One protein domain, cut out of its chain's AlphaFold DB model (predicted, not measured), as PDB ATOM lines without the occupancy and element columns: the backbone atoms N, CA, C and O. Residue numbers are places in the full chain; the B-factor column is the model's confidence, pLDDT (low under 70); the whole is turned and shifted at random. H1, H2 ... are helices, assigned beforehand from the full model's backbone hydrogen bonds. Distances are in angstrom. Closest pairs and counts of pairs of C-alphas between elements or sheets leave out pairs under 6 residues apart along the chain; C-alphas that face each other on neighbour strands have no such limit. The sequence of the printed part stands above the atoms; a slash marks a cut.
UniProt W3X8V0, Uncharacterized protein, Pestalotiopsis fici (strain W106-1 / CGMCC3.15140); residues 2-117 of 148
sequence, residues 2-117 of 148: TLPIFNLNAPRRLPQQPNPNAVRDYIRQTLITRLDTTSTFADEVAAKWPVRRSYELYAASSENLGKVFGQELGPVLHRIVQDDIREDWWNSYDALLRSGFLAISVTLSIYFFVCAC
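AT A GLANCE: This is residues 2 to 117 of the 148 residues of an uncharacterized protein of Pestalotiopsis fici (strain W106-1 / CGMCC3.15140) (UniProt W3X8V0). A small compact head of short helices sits at one end of one very long, straight helix, H5, whose far part, residues 89 to 117, sticks out as a free-standing arm. In the head, H1 and H2 form a helical hairpin, H3 packs on the first residues of H1, and H4 folds back over the first residues of H5; a stretch of 18 residues with no named element, 2 to 19, leads into H1. The printed part has 116 residues with five named helices, H1 to H5 in that order along the chain, and no named strand; the class is all helix, and 83 of the printed residues are in named elements. The whole is only just extended, close to loose, with a radius of gyration of the C-alphas of 20.4 A. The C-alphas span 70 by 35 by 23 A, and the arm of H5 makes the length.

HOW THE PARTS SIT: The longest helix is H5, residues 73 to 117. It touches H4, residues 62 to 69, with residues 73 to 78 alone; the closest C-alphas are those of Gly 66 and Gly 74, 4.0 A apart. H4 and H5 run opposite ways at a steep tilt of 52 degrees. H3, residues 54 to 59, is about perpendicular to H5, at 89 degrees, and is close but not clearly touching, with the C-alphas of Tyr 58 and Val 81 the closest at 6.8 A. H1, residues 20 to 34, and H5 are near each other, with 10 pairs of C-alphas within 10 A. H1 touches H3 with residues 20 to 23 alone, closest at the C-alphas of Val 23 and Ser 54, 5.8 A apart; the two run the same way at a steep tilt of 61 degrees. H2, residues 39 to 47, forms a hairpin with H1: they run opposite ways at a tilt of 37 degrees, only just steep, and the closest C-alphas, those of Arg 28 and Ala 42, are 4.9 A apart. H2 and H4 are close but not clearly touching, with the C-alphas of Val 45 and Phe 69 the closest at 6.7 A. H2 and H5 are apart, and so are H1 and H4. In H1, H2, H4 and H5 every O i to N i+4 pair is within hydrogen-bond range; in H3 1 of 2 is.

IN THESE COORDINATES: H5, 45 residues, runs from C-alpha 73 at (28.464, -2.975, 31.851) to C-alpha 117 at (32.386, 1.775, -33.223), a length of 65.4 A, and its N-to-C direction is (0.06, 0.06, -1.00). H1, 15 residues, begins at C-alpha 20, at (11.533, 4.361, 24.496), and measures 20.9 A to C-alpha 34. H2 has 9 residues and measures 12.2 A, H4 has 8 and measures 10.1 A, and H3 has 6 and measures 9.1 A.

THE WHOLE: The two C-alphas farthest apart are those of Glu 44 and Cys 117, at 70.4 A. Without residues 89 to 117 the body has 87 residues, spans 37 by 25 by 22 A and has a radius of gyration of 12.1 A. The printed part, residues 2 to 117 of a full chain of 148, has no cut. The links from H1 to H2, H3 to H4 and H4 to H5 are tight, and that from H2 to H3, with 6 residues, is short. The mean pLDDT of the printed part is 73.7; it is under 70 at residues 2 to 19, 51 to 53 and 91 to 99.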
ATOM      1  N   THR A   2      36.629 -21.578  16.039       32.81
ATOM      2  CA  THR A   2      35.576 -20.710  15.499       32.81
ATOM      3  C   THR A   2      35.297 -19.613  16.520       32.81
ATOM      4  O   THR A   2      34.827 -19.902  17.616       32.81
ATOM      5  N   LEU A   3      35.652 -18.373  16.190       36.50
ATOM      6  CA  LEU A   3      35.394 -17.199  17.026       36.50
ATOM      7  C   LEU A   3      33.871 -16.956  17.115       36.50
ATOM      8  O   LEU A   3      33.250 -16.752  16.071       36.50
ATOM      9  N   PRO A   4      33.250 -16.943  18.309       40.72
ATOM     10  CA  PRO A   4      31.806 -16.762  18.466       40.72
ATOM     11  C   PRO A   4      31.433 -15.269  18.541       40.72
ATOM     12  O   PRO A   4      30.726 -14.850  19.446       40.72
ATOM     13  N   ILE A   5      31.959 -14.426  17.646       49.28
ATOM     14  CA  ILE A   5      31.839 -12.958  17.803       49.28
ATOM     15  C   ILE A   5      30.631 -12.382  17.039       49.28
ATOM     16  O   ILE A   5      30.126 -11.312  17.374       49.28
ATOM     17  N   PHE A   6      30.079 -13.113  16.069       45.22
ATOM     18  CA  PHE A   6      28.973 -12.627  15.239       45.22
ATOM     19  C   PHE A   6      27.746 -13.524  15.373       45.22
ATOM     20  O   PHE A   6      27.485 -14.395  14.544       45.22
ATOM     21  N   ASN A   7      26.968 -13.302  16.432       41.66
ATOM     22  CA  ASN A   7      25.608 -13.818  16.495       41.66
ATOM     23  C   ASN A   7      24.742 -13.047  15.480       41.66
ATOM     24  O   ASN A   7      24.360 -11.901  15.702       41.66
ATOM     25  N   LEU A   8      24.452 -13.683  14.342       44.28
ATOM     26  CA  LEU A   8      23.678 -13.123  13.226       44.28
ATOM     27  C   LEU A   8      22.214 -12.788  13.599       44.28
ATOM     28  O   LEU A   8      21.545 -12.142  12.792       44.28
ATOM     29  N   ASN A   9      21.729 -13.188  14.781       39.38
ATOM     30  CA  ASN A   9      20.378 -12.906  15.291       39.38
ATOM     31  C   ASN A   9      20.277 -11.670  16.203       39.38
ATOM     32  O   ASN A   9      19.180 -11.351  16.657       39.38
ATOM     33  N   ALA A  10      21.379 -10.968  16.487       48.22
ATOM     34  CA  ALA A  10      21.299  -9.685  17.185       48.22
ATOM     35  C   ALA A  10      20.537  -8.658  16.318       48.22
ATOM     36  O   ALA A  10      20.670  -8.702  15.088       48.22
ATOM     37  N   PRO A  11      19.745  -7.738  16.902       52.09
ATOM     38  CA  PRO A  11      19.120  -6.644  16.162       52.09
ATOM     39  C   PRO A  11      20.210  -5.753  15.559       52.09
ATOM     40  O   PRO A  11      20.678  -4.807  16.175       52.09
ATOM     41  N   ARG A  12      20.618  -6.063  14.325       56.94
ATOM     42  CA  ARG A  12      21.696  -5.368  13.594       56.94
ATOM     43  C   ARG A  12      21.345  -3.949  13.172       56.94
ATOM     44  O   ARG A  12      22.115  -3.326  12.464       56.94
ATOM     45  N   ARG A  13      20.153  -3.475  13.516       58.19
ATOM     46  CA  ARG A  13      19.690  -2.141  13.169       58.19
ATOM     47  C   ARG A  13      19.327  -1.423  14.440       58.19
ATOM     48  O   ARG A  13      18.461  -1.873  15.191       58.19
ATOM     49  N   LEU A  14      19.966  -0.279  14.613       63.53
ATOM     50  CA  LEU A  14      19.611   0.690  15.631       63.53
ATOM     51  C   LEU A  14      18.099   0.967  15.541       63.53
ATOM     52  O   LEU A  14      17.578   1.126  14.426       63.53
ATOM     53  N   PRO A  15      17.361   1.011  16.667       59.12
ATOM     54  CA  PRO A  15      15.943   1.328  16.638       59.12
ATOM     55  C   PRO A  15      15.734   2.699  15.983       59.12
ATOM     56  O   PRO A  15      16.060   3.746  16.547       59.12
ATOM     57  N   GLN A  16      15.196   2.674  14.760       58.41
ATOM     58  CA  GLN A  16      14.896   3.877  13.975       58.41
ATOM     59  C   GLN A  16      13.646   4.599  14.480       58.41
ATOM     60  O   GLN A  16      13.434   5.776  14.199       58.41
ATOM     61  N   GLN A  17      12.817   3.898  15.251       60.75
ATOM     62  CA  GLN A  17      11.646   4.486  15.874       60.75
ATOM     63  C   GLN A  17      12.051   5.216  17.163       60.75
ATOM     64  O   GLN A  17      12.761   4.642  17.993       60.75
ATOM     65  N   PRO A  18      11.560   6.446  17.396       59.62
ATOM     66  CA  PRO A  18      11.840   7.227  18.604       59.62
ATOM     67  C   PRO A  18      11.099   6.696  19.849       59.62
ATOM     68  O   PRO A  18      10.793   7.459  20.763       59.62
ATOM     69  N   ASN A  19      10.782   5.400  19.890       67.69
ATOM     70  CA  ASN A  19      10.013   4.783  20.960       67.69
ATOM     71  C   ASN A  19      10.950   4.331  22.099       67.69
ATOM     72  O   ASN A  19      11.836   3.509  21.859       67.69
ATOM     73  N   PRO A  20      10.746   4.798  23.343       71.12
ATOM     74  CA  PRO A  20      11.533   4.361  24.496       71.12
ATOM     75  C   PRO A  20      11.497   2.847  24.737       71.12
ATOM     76  O   PRO A  20      12.482   2.278  25.204       71.12
ATOM     77  N   ASN A  21      10.392   2.179  24.392       76.62
ATOM     78  CA  ASN A  21      10.278   0.726  24.531       76.62
ATOM     79  C   ASN A  21      11.195  -0.004  23.543       76.62
ATOM     80  O   ASN A  21      11.851  -0.966  23.925       76.62
ATOM     81  N   ALA A  22      11.350   0.525  22.326       73.94
ATOM     82  CA  ALA A  22      12.246  -0.056  21.328       73.94
ATOM     83  C   ALA A  22      13.718  -0.011  21.774       73.94
ATOM     84  O   ALA A  22      14.497  -0.897  21.435       73.94
ATOM     85  N   VAL A  23      14.101   0.994  22.568       77.56
ATOM     86  CA  VAL A  23      15.453   1.097  23.140       77.56
ATOM     87  C   VAL A  23      15.685   0.022  24.198       77.56
ATOM     88  O   VAL A  23      16.748  -0.592  24.233       77.56
ATOM     89  N   ARG A  24      14.684  -0.237  25.044       80.94
ATOM     90  CA  ARG A  24      14.747  -1.287  26.070       80.94
ATOM     91  C   ARG A  24      14.802  -2.673  25.448       80.94
ATOM     92  O   ARG A  24      15.627  -3.482  25.861       80.94
ATOM     93  N   ASP A  25      13.991  -2.905  24.422       81.81
ATOM     94  CA  ASP A  25      14.000  -4.154  23.663       81.81
ATOM     95  C   ASP A  25      15.349  -4.370  22.970       81.81
ATOM     96  O   ASP A  25      15.895  -5.470  23.030       81.81
ATOM     97  N   TYR A  26      15.932  -3.314  22.390       79.44
ATOM     98  CA  TYR A  26      17.277  -3.363  21.817       79.44
ATOM     99  C   TYR A  26      18.330  -3.706  22.879       79.44
ATOM    100  O   TYR A  26      19.091  -4.647  22.686       79.44
ATOM    101  N   ILE A  27      18.346  -3.023  24.030       82.06
ATOM    102  CA  ILE A  27      19.299  -3.310  25.119       82.06
ATOM    103  C   ILE A  27      19.156  -4.760  25.597       82.06
ATOM    104  O   ILE A  27      20.157  -5.467  25.718       82.06
ATOM    105  N   ARG A  28      17.919  -5.225  25.815       82.44
ATOM    106  CA  ARG A  28      17.620  -6.601  26.223       82.44
ATOM    107  C   ARG A  28      18.154  -7.605  25.205       82.44
ATOM    108  O   ARG A  28      18.857  -8.544  25.570       82.44
ATOM    109  N   GLN A  29      17.832  -7.409  23.930       80.50
ATOM    110  CA  GLN A  29      18.282  -8.292  22.861       80.50
ATOM    111  C   GLN A  29      19.803  -8.274  22.723       80.50
ATOM    112  O   GLN A  29      20.399  -9.336  22.576       80.50
ATOM    113  N   THR A  30      20.451  -7.118  22.837       79.06
ATOM    114  CA  THR A  30      21.912  -7.001  22.789       79.06
ATOM    115  C   THR A  30      22.580  -7.733  23.956       79.06
ATOM    116  O   THR A  30      23.532  -8.480  23.746       79.06
ATOM    117  N   LEU A  31      22.048  -7.613  25.173       79.38
ATOM    118  CA  LEU A  31      22.552  -8.329  26.353       79.38
ATOM    119  C   LEU A  31      22.397  -9.849  26.235       79.38
ATOM    120  O   LEU A  31      23.309 -10.592  26.602       79.38
ATOM    121  N   ILE A  32      21.268 -10.319  25.709       80.38
ATOM    122  CA  ILE A  32      21.026 -11.754  25.508       80.38
ATOM    123  C   ILE A  32      21.910 -12.290  24.376       80.38
ATOM    124  O   ILE A  32      22.511 -13.348  24.503       80.38
ATOM    125  N   THR A  33      22.017 -11.568  23.260       76.81
ATOM    126  CA  THR A  33      22.664 -12.093  22.046       76.81
ATOM    127  C   THR A  33      24.178 -11.920  22.011       76.81
ATOM    128  O   THR A  33      24.852 -12.766  21.421       76.81
ATOM    129  N   ARG A  34      24.716 -10.839  22.597       72.81
ATOM    130  CA  ARG A  34      26.154 -10.506  22.568       72.81
ATOM    131  C   ARG A  34      26.867 -10.816  23.882       72.81
ATOM    132  O   ARG A  34      28.047 -11.143  23.837       72.81
ATOM    133  N   LEU A  35      26.183 -10.704  25.025       74.62
ATOM    134  CA  LEU A  35      26.768 -10.999  26.342       74.62
ATOM    135  C   LEU A  35      26.337 -12.363  26.918       74.62
ATOM    136  O   LEU A  35      26.789 -12.706  28.005       74.62
ATOM    137  N   ASP A  36      25.489 -13.125  26.213       74.00
ATOM    138  CA  ASP A  36      24.968 -14.443  26.633       74.00
ATOM    139  C   ASP A  36      24.385 -14.436  28.062       74.00
ATOM    140  O   ASP A  36      24.547 -15.358  28.863       74.00
ATOM    141  N   THR A  37      23.739 -13.323  28.418       75.06
ATOM    142  CA  THR A  37      23.151 -13.125  29.748       75.06
ATOM    143  C   THR A  37      21.751 -13.725  29.859       75.06
ATOM    144  O   THR A  37      21.003 -13.836  28.885       75.06
ATOM    145  N   THR A  38      21.355 -14.082  31.084       81.38
ATOM    146  CA  THR A  38      19.999 -14.557  31.383       81.38
ATOM    147  C   THR A  38      18.961 -13.472  31.081       81.38
ATOM    148  O   THR A  38      19.166 -12.300  31.399       81.38
ATOM    149  N   SER A  39      17.810 -13.856  30.516       76.00
ATOM    150  CA  SER A  39      16.782 -12.888  30.102       76.00
ATOM    151  C   SER A  39      16.233 -12.039  31.258       76.00
ATOM    152  O   SER A  39      15.856 -10.895  31.027       76.00
ATOM    153  N   THR A  40      16.251 -12.564  32.488       79.12
ATOM    154  CA  THR A  40      15.863 -11.850  33.713       79.12
ATOM    155  C   THR A  40      16.826 -10.712  34.042       79.12
ATOM    156  O   THR A  40      16.393  -9.593  34.295       79.12
ATOM    157  N   PHE A  41      18.134 -10.960  33.950       80.00
ATOM    158  CA  PHE A  41      19.154  -9.928  34.122       80.00
ATOM    159  C   PHE A  41      19.067  -8.870  33.016       80.00
ATOM    160  O   PHE A  41      19.144  -7.674  33.286       80.00
ATOM    161  N   ALA A  42      18.845  -9.297  31.771       80.00
ATOM    162  CA  ALA A  42      18.676  -8.383  30.647       80.00
ATOM    163  C   ALA A  42      17.454  -7.457  30.820       80.00
ATOM    164  O   ALA A  42      17.549  -6.273  30.499       80.00
ATOM    165  N   ASP A  43      16.345  -7.962  31.370       82.19
ATOM    166  CA  ASP A  43      15.149  -7.166  31.677       82.19
ATOM    167  C   ASP A  43      15.394  -6.159  32.807       82.19
ATOM    168  O   ASP A  43      15.029  -4.988  32.683       82.19
ATOM    169  N   GLU A  44      16.064  -6.571  33.887       84.06
ATOM    170  CA  GLU A  44      16.428  -5.674  34.989       84.06
ATOM    171  C   GLU A  44      17.358  -4.548  34.529       84.06
ATOM    172  O   GLU A  44      17.196  -3.389  34.915       84.06
ATOM    173  N   VAL A  45      18.331  -4.876  33.681       81.00
ATOM    174  CA  VAL A  45      19.252  -3.899  33.103       81.00
ATOM    175  C   VAL A  45      18.512  -2.969  32.145       81.00
ATOM    176  O   VAL A  45      18.658  -1.755  32.259       81.00
ATOM    177  N   ALA A  46      17.669  -3.487  31.250       82.00
ATOM    178  CA  ALA A  46      16.877  -2.659  30.341       82.00
ATOM    179  C   ALA A  46      15.911  -1.724  31.094       82.00
ATOM    180  O   ALA A  46      15.696  -0.586  30.675       82.00
ATOM    181  N   ALA A  47      15.378  -2.153  32.243       82.50
ATOM    182  CA  ALA A  47      14.525  -1.330  33.098       82.50
ATOM    183  C   ALA A  47      15.271  -0.147  33.743       82.50
ATOM    184  O   ALA A  47      14.661   0.901  33.968       82.50
ATOM    185  N   LYS A  48      16.587  -0.273  33.983       82.75
ATOM    186  CA  LYS A  48      17.437   0.828  34.480       82.75
ATOM    187  C   LYS A  48      17.607   1.948  33.460       82.75
ATOM    188  O   LYS A  48      17.996   3.049  33.848       82.75
ATOM    189  N   TRP A  49      17.303   1.705  32.183       79.44
ATOM    190  CA  TRP A  49      17.328   2.763  31.184       79.44
ATOM    191  C   TRP A  49      16.218   3.791  31.476       79.44
ATOM    192  O   TRP A  49      15.021   3.458  31.383       79.44
ATOM    193  N   PRO A  50      16.581   5.045  31.819       75.31
ATOM    194  CA  PRO A  50      15.601   6.115  31.955       75.31
ATOM    195  C   PRO A  50      14.868   6.286  30.621       75.31
ATOM    196  O   PRO A  50      15.472   6.118  29.566       75.31
ATOM    197  N   VAL A  51      13.569   6.605  30.656       66.19
ATOM    198  CA  VAL A  51      12.715   6.784  29.463       66.19
ATOM    199  C   VAL A  51      13.215   7.985  28.644       66.19
ATOM    200  O   VAL A  51      12.703   9.096  28.745       66.19
ATOM    201  N   ARG A  52      14.277   7.766  27.872       67.00
ATOM    202  CA  ARG A  52      14.987   8.740  27.047       67.00
ATOM    203  C   ARG A  52      14.897   8.329  25.584       67.00
ATOM    204  O   ARG A  52      14.633   7.167  25.265       67.00
ATOM    205  N   ARG A  53      15.070   9.300  24.688       68.56
ATOM    206  CA  ARG A  53      14.988   9.070  23.239       68.56
ATOM    207  C   ARG A  53      16.089   8.105  22.796       68.56
ATOM    208  O   ARG A  53      17.184   8.130  23.347       68.56
ATOM    209  N   SER A  54      15.825   7.315  21.755       70.06
ATOM    210  CA  SER A  54      16.808   6.390  21.167       70.06
ATOM    211  C   SER A  54      18.117   7.081  20.783       70.06
ATOM    212  O   SER A  54      19.186   6.537  21.036       70.06
ATOM    213  N   TYR A  55      18.048   8.325  20.294       70.62
ATOM    214  CA  TYR A  55      19.236   9.120  19.966       70.62
ATOM    215  C   TYR A  55      20.173   9.350  21.166       70.62
ATOM    216  O   TYR A  55      21.385   9.442  20.992       70.62
ATOM    217  N   GLU A  56      19.631   9.423  22.384       75.94
ATOM    218  CA  GLU A  56      20.427   9.663  23.588       75.94
ATOM    219  C   GLU A  56      21.237   8.436  23.987       75.94
ATOM    220  O   GLU A  56      22.274   8.597  24.616       75.94
ATOM    221  N   LEU A  57      20.813   7.228  23.597       76.94
ATOM    222  CA  LEU A  57      21.627   6.026  23.779       76.94
ATOM    223  C   LEU A  57      22.882   6.084  22.897       76.94
ATOM    224  O   LEU A  57      23.964   5.730  23.353       76.94
ATOM    225  N   TYR A  58      22.748   6.580  21.665       75.00
ATOM    226  CA  TYR A  58      23.855   6.683  20.706       75.00
ATOM    227  C   TYR A  58      24.808   7.835  21.033       75.00
ATOM    228  O   TYR A  58      26.014   7.725  20.832       75.00
ATOM    229  N   ALA A  59      24.260   8.948  21.525       77.50
ATOM    230  CA  ALA A  59      25.028  10.131  21.900       77.50
ATOM    231  C   ALA A  59      25.584  10.062  23.336       77.50
ATOM    232  O   ALA A  59      26.362  10.931  23.735       77.50
ATOM    233  N   ALA A  60      25.179   9.069  24.136       79.19
ATOM    234  CA  ALA A  60      25.653   8.926  25.503       79.19
ATOM    235  C   ALA A  60      27.133   8.539  25.538       79.19
ATOM    236  O   ALA A  60      27.569   7.593  24.888       79.19
ATOM    237  N   SER A  61      27.899   9.238  26.377       79.62
ATOM    238  CA  SER A  61      29.276   8.861  26.667       79.62
ATOM    239  C   SER A  61      29.336   7.552  27.457       79.62
ATOM    240  O   SER A  61      28.433   7.226  28.236       79.62
ATOM    241  N   SER A  62      30.456   6.837  27.331       80.94
ATOM    242  CA  SER A  62      30.755   5.657  28.152       80.94
ATOM    243  C   SER A  62      30.605   5.924  29.656       80.94
ATOM    244  O   SER A  62      30.206   5.031  30.396       80.94
ATOM    245  N   GLU A  63      30.904   7.140  30.120       81.12
ATOM    246  CA  GLU A  63      30.768   7.519  31.530       81.12
ATOM    247  C   GLU A  63      29.296   7.625  31.956       81.12
ATOM    248  O   GLU A  63      28.915   7.153  33.026       81.12
ATOM    249  N   ASN A  64      28.443   8.196  31.100       82.25
ATOM    250  CA  ASN A  64      27.007   8.284  31.359       82.25
ATOM    251  C   ASN A  64      26.361   6.897  31.374       82.25
ATOM    252  O   ASN A  64      25.557   6.603  32.258       82.25
ATOM    253  N   LEU A  65      26.758   6.021  30.451       81.25
ATOM    254  CA  LEU A  65      26.314   4.628  30.449       81.25
ATOM    255  C   LEU A  65      26.854   3.862  31.664       81.25
ATOM    256  O   LEU A  65      26.125   3.065  32.248       81.25
ATOM    257  N   GLY A  66      28.076   4.164  32.113       82.44
ATOM    258  CA  GLY A  66      28.647   3.631  33.352       82.44
ATOM    259  C   GLY A  66      27.859   4.023  34.604       82.44
ATOM    260  O   GLY A  66      27.673   3.201  35.498       82.44
ATOM    261  N   LYS A  67      27.323   5.250  34.661       83.94
ATOM    262  CA  LYS A  67      26.465   5.709  35.769       83.94
ATOM    263  C   LYS A  67      25.098   5.017  35.794       83.94
ATOM    264  O   LYS A  67      24.555   4.809  36.873       83.94
ATOM    265  N   VAL A  68      24.546   4.665  34.631       83.12
ATOM    266  CA  VAL A  68      23.212   4.042  34.516       83.12
ATOM    267  C   VAL A  68      23.271   2.522  34.687       83.12
ATOM    268  O   VAL A  68      22.446   1.942  35.391       83.12
ATOM    269  N   PHE A  69      24.247   1.871  34.058       81.81
ATOM    270  CA  PHE A  69      24.325   0.411  33.975       81.81
ATOM    271  C   PHE A  69      25.412  -0.209  34.860       81.81
ATOM    272  O   PHE A  69      25.426  -1.424  35.048       81.81
ATOM    273  N   GLY A  70      26.291   0.611  35.438       84.62
ATOM    274  CA  GLY A  70      27.440   0.183  36.232       84.62
ATOM    275  C   GLY A  70      28.760   0.299  35.467       84.62
ATOM    276  O   GLY A  70      28.794   0.281  34.236       84.62
ATOM    277  N   GLN A  71      29.860   0.408  36.217       82.44
ATOM    278  CA  GLN A  71      31.215   0.629  35.688       82.44
ATOM    279  C   GLN A  71      31.702  -0.494  34.760       82.44
ATOM    280  O   GLN A  71      32.499  -0.232  33.867       82.44
ATOM    281  N   GLU A  72      31.207  -1.721  34.927       79.94
ATOM    282  CA  GLU A  72      31.598  -2.847  34.071       79.94
ATOM    283  C   GLU A  72      30.727  -2.962  32.814       79.94
ATOM    284  O   GLU A  72      31.236  -3.174  31.714       79.94
ATOM    285  N   LEU A  73      29.410  -2.771  32.949       80.00
ATOM    286  CA  LEU A  73      28.464  -2.975  31.851       80.00
ATOM    287  C   LEU A  73      28.375  -1.764  30.909       80.00
ATOM    288  O   LEU A  73      28.212  -1.923  29.701       80.00
ATOM    289  N   GLY A  74      28.493  -0.550  31.450       82.75
ATOM    290  CA  GLY A  74      28.352   0.695  30.693       82.75
ATOM    291  C   GLY A  74      29.351   0.845  29.538       82.75
ATOM    292  O   GLY A  74      28.918   1.099  28.412       82.75
ATOM    293  N   PRO A  75      30.667   0.653  29.762       81.81
ATOM    294  CA  PRO A  75      31.671   0.730  28.699       81.81
ATOM    295  C   PRO A  75      31.513  -0.357  27.635       81.81
ATOM    296  O   PRO A  75      31.724  -0.099  26.449       81.81
ATOM    297  N   VAL A  76      31.108  -1.565  28.040       83.94
ATOM    298  CA  VAL A  76      30.863  -2.679  27.114       83.94
ATOM    299  C   VAL A  76      29.667  -2.369  26.222       83.94
ATOM    300  O   VAL A  76      29.768  -2.486  25.002       83.94
ATOM    301  N   LEU A  77      28.566  -1.890  26.805       82.94
ATOM    302  CA  LEU A  77      27.381  -1.494  26.051       82.94
ATOM    303  C   LEU A  77      27.688  -0.333  25.094       82.94
ATOM    304  O   LEU A  77      27.285  -0.378  23.936       82.94
ATOM    305  N   HIS A  78      28.458   0.663  25.543       83.94
ATOM    306  CA  HIS A  78      28.912   1.766  24.692       83.94
ATOM    307  C   HIS A  78      29.699   1.258  23.480       83.94
ATOM    308  O   HIS A  78      29.456   1.694  22.356       83.94
ATOM    309  N   ARG A  79      30.628   0.319  23.690       84.69
ATOM    310  CA  ARG A  79      31.416  -0.267  22.603       84.69
ATOM    311  C   ARG A  79      30.535  -1.005  21.598       84.69
ATOM    312  O   ARG A  79      30.690  -0.772  20.409       84.69
ATOM    313  N   ILE A  80      29.591  -1.818  22.069       83.44
ATOM    314  CA  ILE A  80      28.674  -2.557  21.189       83.44
ATOM    315  C   ILE A  80      27.828  -1.596  20.348       83.44
ATOM    316  O   ILE A  80      27.725  -1.773  19.142       83.44
ATOM    317  N   VAL A  81      27.286  -0.539  20.958       82.94
ATOM    318  CA  VAL A  81      26.500   0.475  20.236       82.94
ATOM    319  C   VAL A  81      27.343   1.178  19.165       82.94
ATOM    320  O   VAL A  81      26.869   1.399  18.054       82.94
ATOM    321  N   GLN A  82      28.597   1.522  19.470       84.25
ATOM    322  CA  GLN A  82      29.510   2.141  18.501       84.25
ATOM    323  C   GLN A  82      29.911   1.183  17.373       84.25
ATOM    324  O   GLN A  82      30.039   1.612  16.224       84.25
ATOM    325  N   ASP A  83      30.099  -0.097  17.689       82.81
ATOM    326  CA  ASP A  83      30.385  -1.137  16.704       82.81
ATOM    327  C   ASP A  83      29.177  -1.333  15.767       82.81
ATOM    328  O   ASP A  83      29.360  -1.336  14.551       82.81
ATOM    329  N   ASP A  84      27.947  -1.343  16.291       78.69
ATOM    330  CA  ASP A  84      26.720  -1.424  15.486       78.69
ATOM    331  C   ASP A  84      26.543  -0.185  14.575       78.69
ATOM    332  O   ASP A  84      26.258  -0.329  13.387       78.69
ATOM    333  N   ILE A  85      26.790   1.038  15.076       78.38
ATOM    334  CA  ILE A  85      26.772   2.272  14.255       78.38
ATOM    335  C   ILE A  85      27.797   2.186  13.118       78.38
ATOM    336  O   ILE A  85      27.528   2.581  11.978       78.38
ATOM    337  N   ARG A  86      28.997   1.688  13.424       77.06
ATOM    338  CA  ARG A  86      30.078   1.535  12.449       77.06
ATOM    339  C   ARG A  86      29.729   0.491  11.392       77.06
ATOM    340  O   ARG A  86      29.989   0.728  10.216       77.06
ATOM    341  N   GLU A  87      29.154  -0.639  11.787       74.62
ATOM    342  CA  GLU A  87      28.703  -1.684  10.867       74.62
ATOM    343  C   GLU A  87      27.562  -1.196   9.964       74.62
ATOM    344  O   GLU A  87      27.593  -1.454   8.760       74.62
ATOM    345  N   ASP A  88      26.601  -0.434  10.494       74.31
ATOM    346  CA  ASP A  88      25.530   0.185   9.701       74.31
ATOM    347  C   ASP A  88      26.087   1.179   8.669       74.31
ATOM    348  O   ASP A  88      25.645   1.205   7.510       74.31
ATOM    349  N   TRP A  89      27.099   1.961   9.056       71.44
ATOM    350  CA  TRP A  89      27.797   2.862   8.142       71.44
ATOM    351  C   TRP A  89      28.521   2.091   7.033       71.44
ATOM    352  O   TRP A  89      28.321   2.387   5.853       71.44
ATOM    353  N   TRP A  90      29.292   1.057   7.384       70.44
ATOM    354  CA  TRP A  90      30.004   0.223   6.409       70.44
ATOM    355  C   TRP A  90      29.063  -0.523   5.465       70.44
ATOM    356  O   TRP A  90      29.316  -0.540   4.266       70.44
ATOM    357  N   ASN A  91      27.962  -1.086   5.962       67.62
ATOM    358  CA  ASN A  91      26.990  -1.798   5.128       67.62
ATOM    359  C   ASN A  91      26.264  -0.861   4.156       67.62
ATOM    360  O   ASN A  91      26.008  -1.230   3.008       67.62
ATOM    361  N   SER A  92      25.957   0.363   4.591       65.12
ATOM    362  CA  SER A  92      25.380   1.385   3.713       65.12
ATOM    363  C   SER A  92      26.366   1.784   2.613       65.12
ATOM    364  O   SER A  92      25.973   1.949   1.458       65.12
ATOM    365  N   TYR A  93      27.651   1.893   2.956       61.00
ATOM    366  CA  TYR A  93      28.707   2.274   2.022       61.00
ATOM    367  C   TYR A  93      29.086   1.142   1.056       61.00
ATOM    368  O   TYR A  93      29.285   1.407  -0.123       61.00
ATOM    369  N   ASP A  94      29.120  -0.116   1.503       60.72
ATOM    370  CA  ASP A  94      29.410  -1.277   0.651       60.72
ATOM    371  C   ASP A  94      28.335  -1.462  -0.430       60.72
ATOM    372  O   ASP A  94      28.651  -1.607  -1.611       60.72
ATOM    373  N   ALA A  95      27.053  -1.338  -0.067       60.28
ATOM    374  CA  ALA A  95      25.952  -1.405  -1.026       60.28
ATOM    375  C   ALA A  95      26.015  -0.275  -2.074       60.28
ATOM    376  O   ALA A  95      25.765  -0.504  -3.262       60.28
ATOM    377  N   LEU A  96      26.386   0.938  -1.655       61.75
ATOM    378  CA  LEU A  96      26.533   2.104  -2.529       61.75
ATOM    379  C   LEU A  96      27.764   2.008  -3.433       61.75
ATOM    380  O   LEU A  96      27.661   2.244  -4.634       61.75
ATOM    381  N   LEU A  97      28.914   1.617  -2.887       65.31
ATOM    382  CA  LEU A  97      30.147   1.465  -3.655       65.31
ATOM    383  C   LEU A  97      30.036   0.318  -4.656       65.31
ATOM    384  O   LEU A  97      30.422   0.472  -5.811       65.31
ATOM    385  N   ARG A  98      29.475  -0.824  -4.250       63.62
ATOM    386  CA  ARG A  98      29.374  -2.005  -5.110       63.62
ATOM    387  C   ARG A  98      28.376  -1.806  -6.250       63.62
ATOM    388  O   ARG A  98      28.661  -2.202  -7.378       63.62
ATOM    389  N   SER A  99      27.239  -1.159  -5.988       66.50
ATOM    390  CA  SER A  99      26.276  -0.808  -7.042       66.50
ATOM    391  C   SER A  99      26.783   0.331  -7.935       66.50
ATOM    392  O   SER A  99      26.704   0.229  -9.161       66.50
ATOM    393  N   GLY A 100      27.376   1.373  -7.348       72.00
ATOM    394  CA  GLY A 100      27.914   2.521  -8.075       72.00
ATOM    395  C   GLY A 100      29.086   2.156  -8.985       72.00
ATOM    396  O   GLY A 100      29.120   2.570 -10.141       72.00
ATOM    397  N   PHE A 101      30.015   1.320  -8.517       78.69
ATOM    398  CA  PHE A 101      31.178   0.904  -9.305       78.69
ATOM    399  C   PHE A 101      30.791   0.054 -10.522       78.69
ATOM    400  O   PHE A 101      31.348   0.234 -11.606       78.69
ATOM    401  N   LEU A 102      29.797  -0.831 -10.377       77.62
ATOM    402  CA  LEU A 102      29.263  -1.604 -11.501       77.62
ATOM    403  C   LEU A 102      28.592  -0.698 -12.534       77.62
ATOM    404  O   LEU A 102      28.858  -0.844 -13.725       77.62
ATOM    405  N   ALA A 103      27.780   0.262 -12.087       78.94
ATOM    406  CA  ALA A 103      27.146   1.221 -12.983       78.94
ATOM    407  C   ALA A 103      28.192   2.048 -13.750       78.94
ATOM    408  O   ALA A 103      28.135   2.115 -14.975       78.94
ATOM    409  N   ILE A 104      29.202   2.585 -13.055       82.81
ATOM    410  CA  ILE A 104      30.287   3.366 -13.668       82.81
ATOM    411  C   ILE A 104      31.065   2.523 -14.684       82.81
ATOM    412  O   ILE A 104      31.306   2.980 -15.801       82.81
ATOM    413  N   SER A 105      31.422   1.285 -14.333       87.94
ATOM    414  CA  SER A 105      32.150   0.373 -15.224       87.94
ATOM    415  C   SER A 105      31.352   0.049 -16.492       87.94
ATOM    416  O   SER A 105      31.873   0.167 -17.603       87.94
ATOM    417  N   VAL A 106      30.062  -0.275 -16.354       88.12
ATOM    418  CA  VAL A 106      29.175  -0.559 -17.493       88.12
ATOM    419  C   VAL A 106      29.013   0.675 -18.380       88.12
ATOM    420  O   VAL A 106      29.151   0.570 -19.599       88.12
ATOM    421  N   THR A 107      28.792   1.857 -17.799       86.19
ATOM    422  CA  THR A 107      28.673   3.107 -18.561       86.19
ATOM    423  C   THR A 107      29.962   3.441 -19.307       86.19
ATOM    424  O   THR A 107      29.901   3.786 -20.486       86.19
ATOM    425  N   LEU A 108      31.129   3.293 -18.670       86.50
ATOM    426  CA  LEU A 108      32.424   3.506 -19.318       86.50
ATOM    427  C   LEU A 108      32.660   2.500 -20.445       86.50
ATOM    428  O   LEU A 108      33.109   2.888 -21.519       86.50
ATOM    429  N   SER A 109      32.316   1.229 -20.244       87.50
ATOM    430  CA  SER A 109      32.486   0.200 -21.269       87.50
ATOM    431  C   SER A 109      31.581   0.449 -22.479       87.50
ATOM    432  O   SER A 109      32.041   0.345 -23.615       87.50
ATOM    433  N   ILE A 110      30.319   0.839 -22.261       86.44
ATOM    434  CA  ILE A 110      29.395   1.235 -23.337       86.44
ATOM    435  C   ILE A 110      29.917   2.487 -24.044       86.44
ATOM    436  O   ILE A 110      29.919   2.544 -25.271       86.44
ATOM    437  N   TYR A 111      30.406   3.474 -23.292       82.56
ATOM    438  CA  TYR A 111      30.980   4.696 -23.847       82.56
ATOM    439  C   TYR A 111      32.183   4.406 -24.750       82.56
ATOM    440  O   TYR A 111      32.219   4.867 -25.892       82.56
ATOM    441  N   PHE A 112      33.138   3.602 -24.276       83.94
ATOM    442  CA  PHE A 112      34.302   3.197 -25.060       83.94
ATOM    443  C   PHE A 112      33.903   2.381 -26.287       83.94
ATOM    444  O   PHE A 112      34.457   2.604 -27.360       83.94
ATOM    445  N   PHE A 113      32.914   1.495 -26.162       83.56
ATOM    446  CA  PHE A 113      32.406   0.710 -27.284       83.56
ATOM    447  C   PHE A 113      31.755   1.599 -28.352       83.56
ATOM    448  O   PHE A 113      32.061   1.474 -29.533       83.56
ATOM    449  N   VAL A 114      30.931   2.572 -27.952       82.06
ATOM    450  CA  VAL A 114      30.335   3.551 -28.873       82.06
ATOM    451  C   VAL A 114      31.411   4.418 -29.532       82.06
ATOM    452  O   VAL A 114      31.339   4.650 -30.739       82.06
ATOM    453  N   CYS A 115      32.426   4.857 -28.783       70.56
ATOM    454  CA  CYS A 115      33.547   5.625 -29.337       70.56
ATOM    455  C   CYS A 115      34.374   4.796 -30.333       70.56
ATOM    456  O   CYS A 115      34.728   5.300 -31.398       70.56
ATOM    457  N   ALA A 116      34.632   3.521 -30.028       77.19
ATOM    458  CA  ALA A 116      35.356   2.604 -30.904       77.19
ATOM    459  C   ALA A 116      34.564   2.273 -32.181       77.19
ATOM    460  O   ALA A 116      35.139   2.237 -33.264       77.19
ATOM    461  N   CYS A 117      33.243   2.089 -32.078       73.50
ATOM    462  CA  CYS A 117      32.386   1.775 -33.223       73.50
ATOM    463  C   CYS A 117      32.062   2.987 -34.106       73.50
ATOM    464  O   CYS A 117      31.821   2.808 -35.298       73.50
TER     465      CYS A 117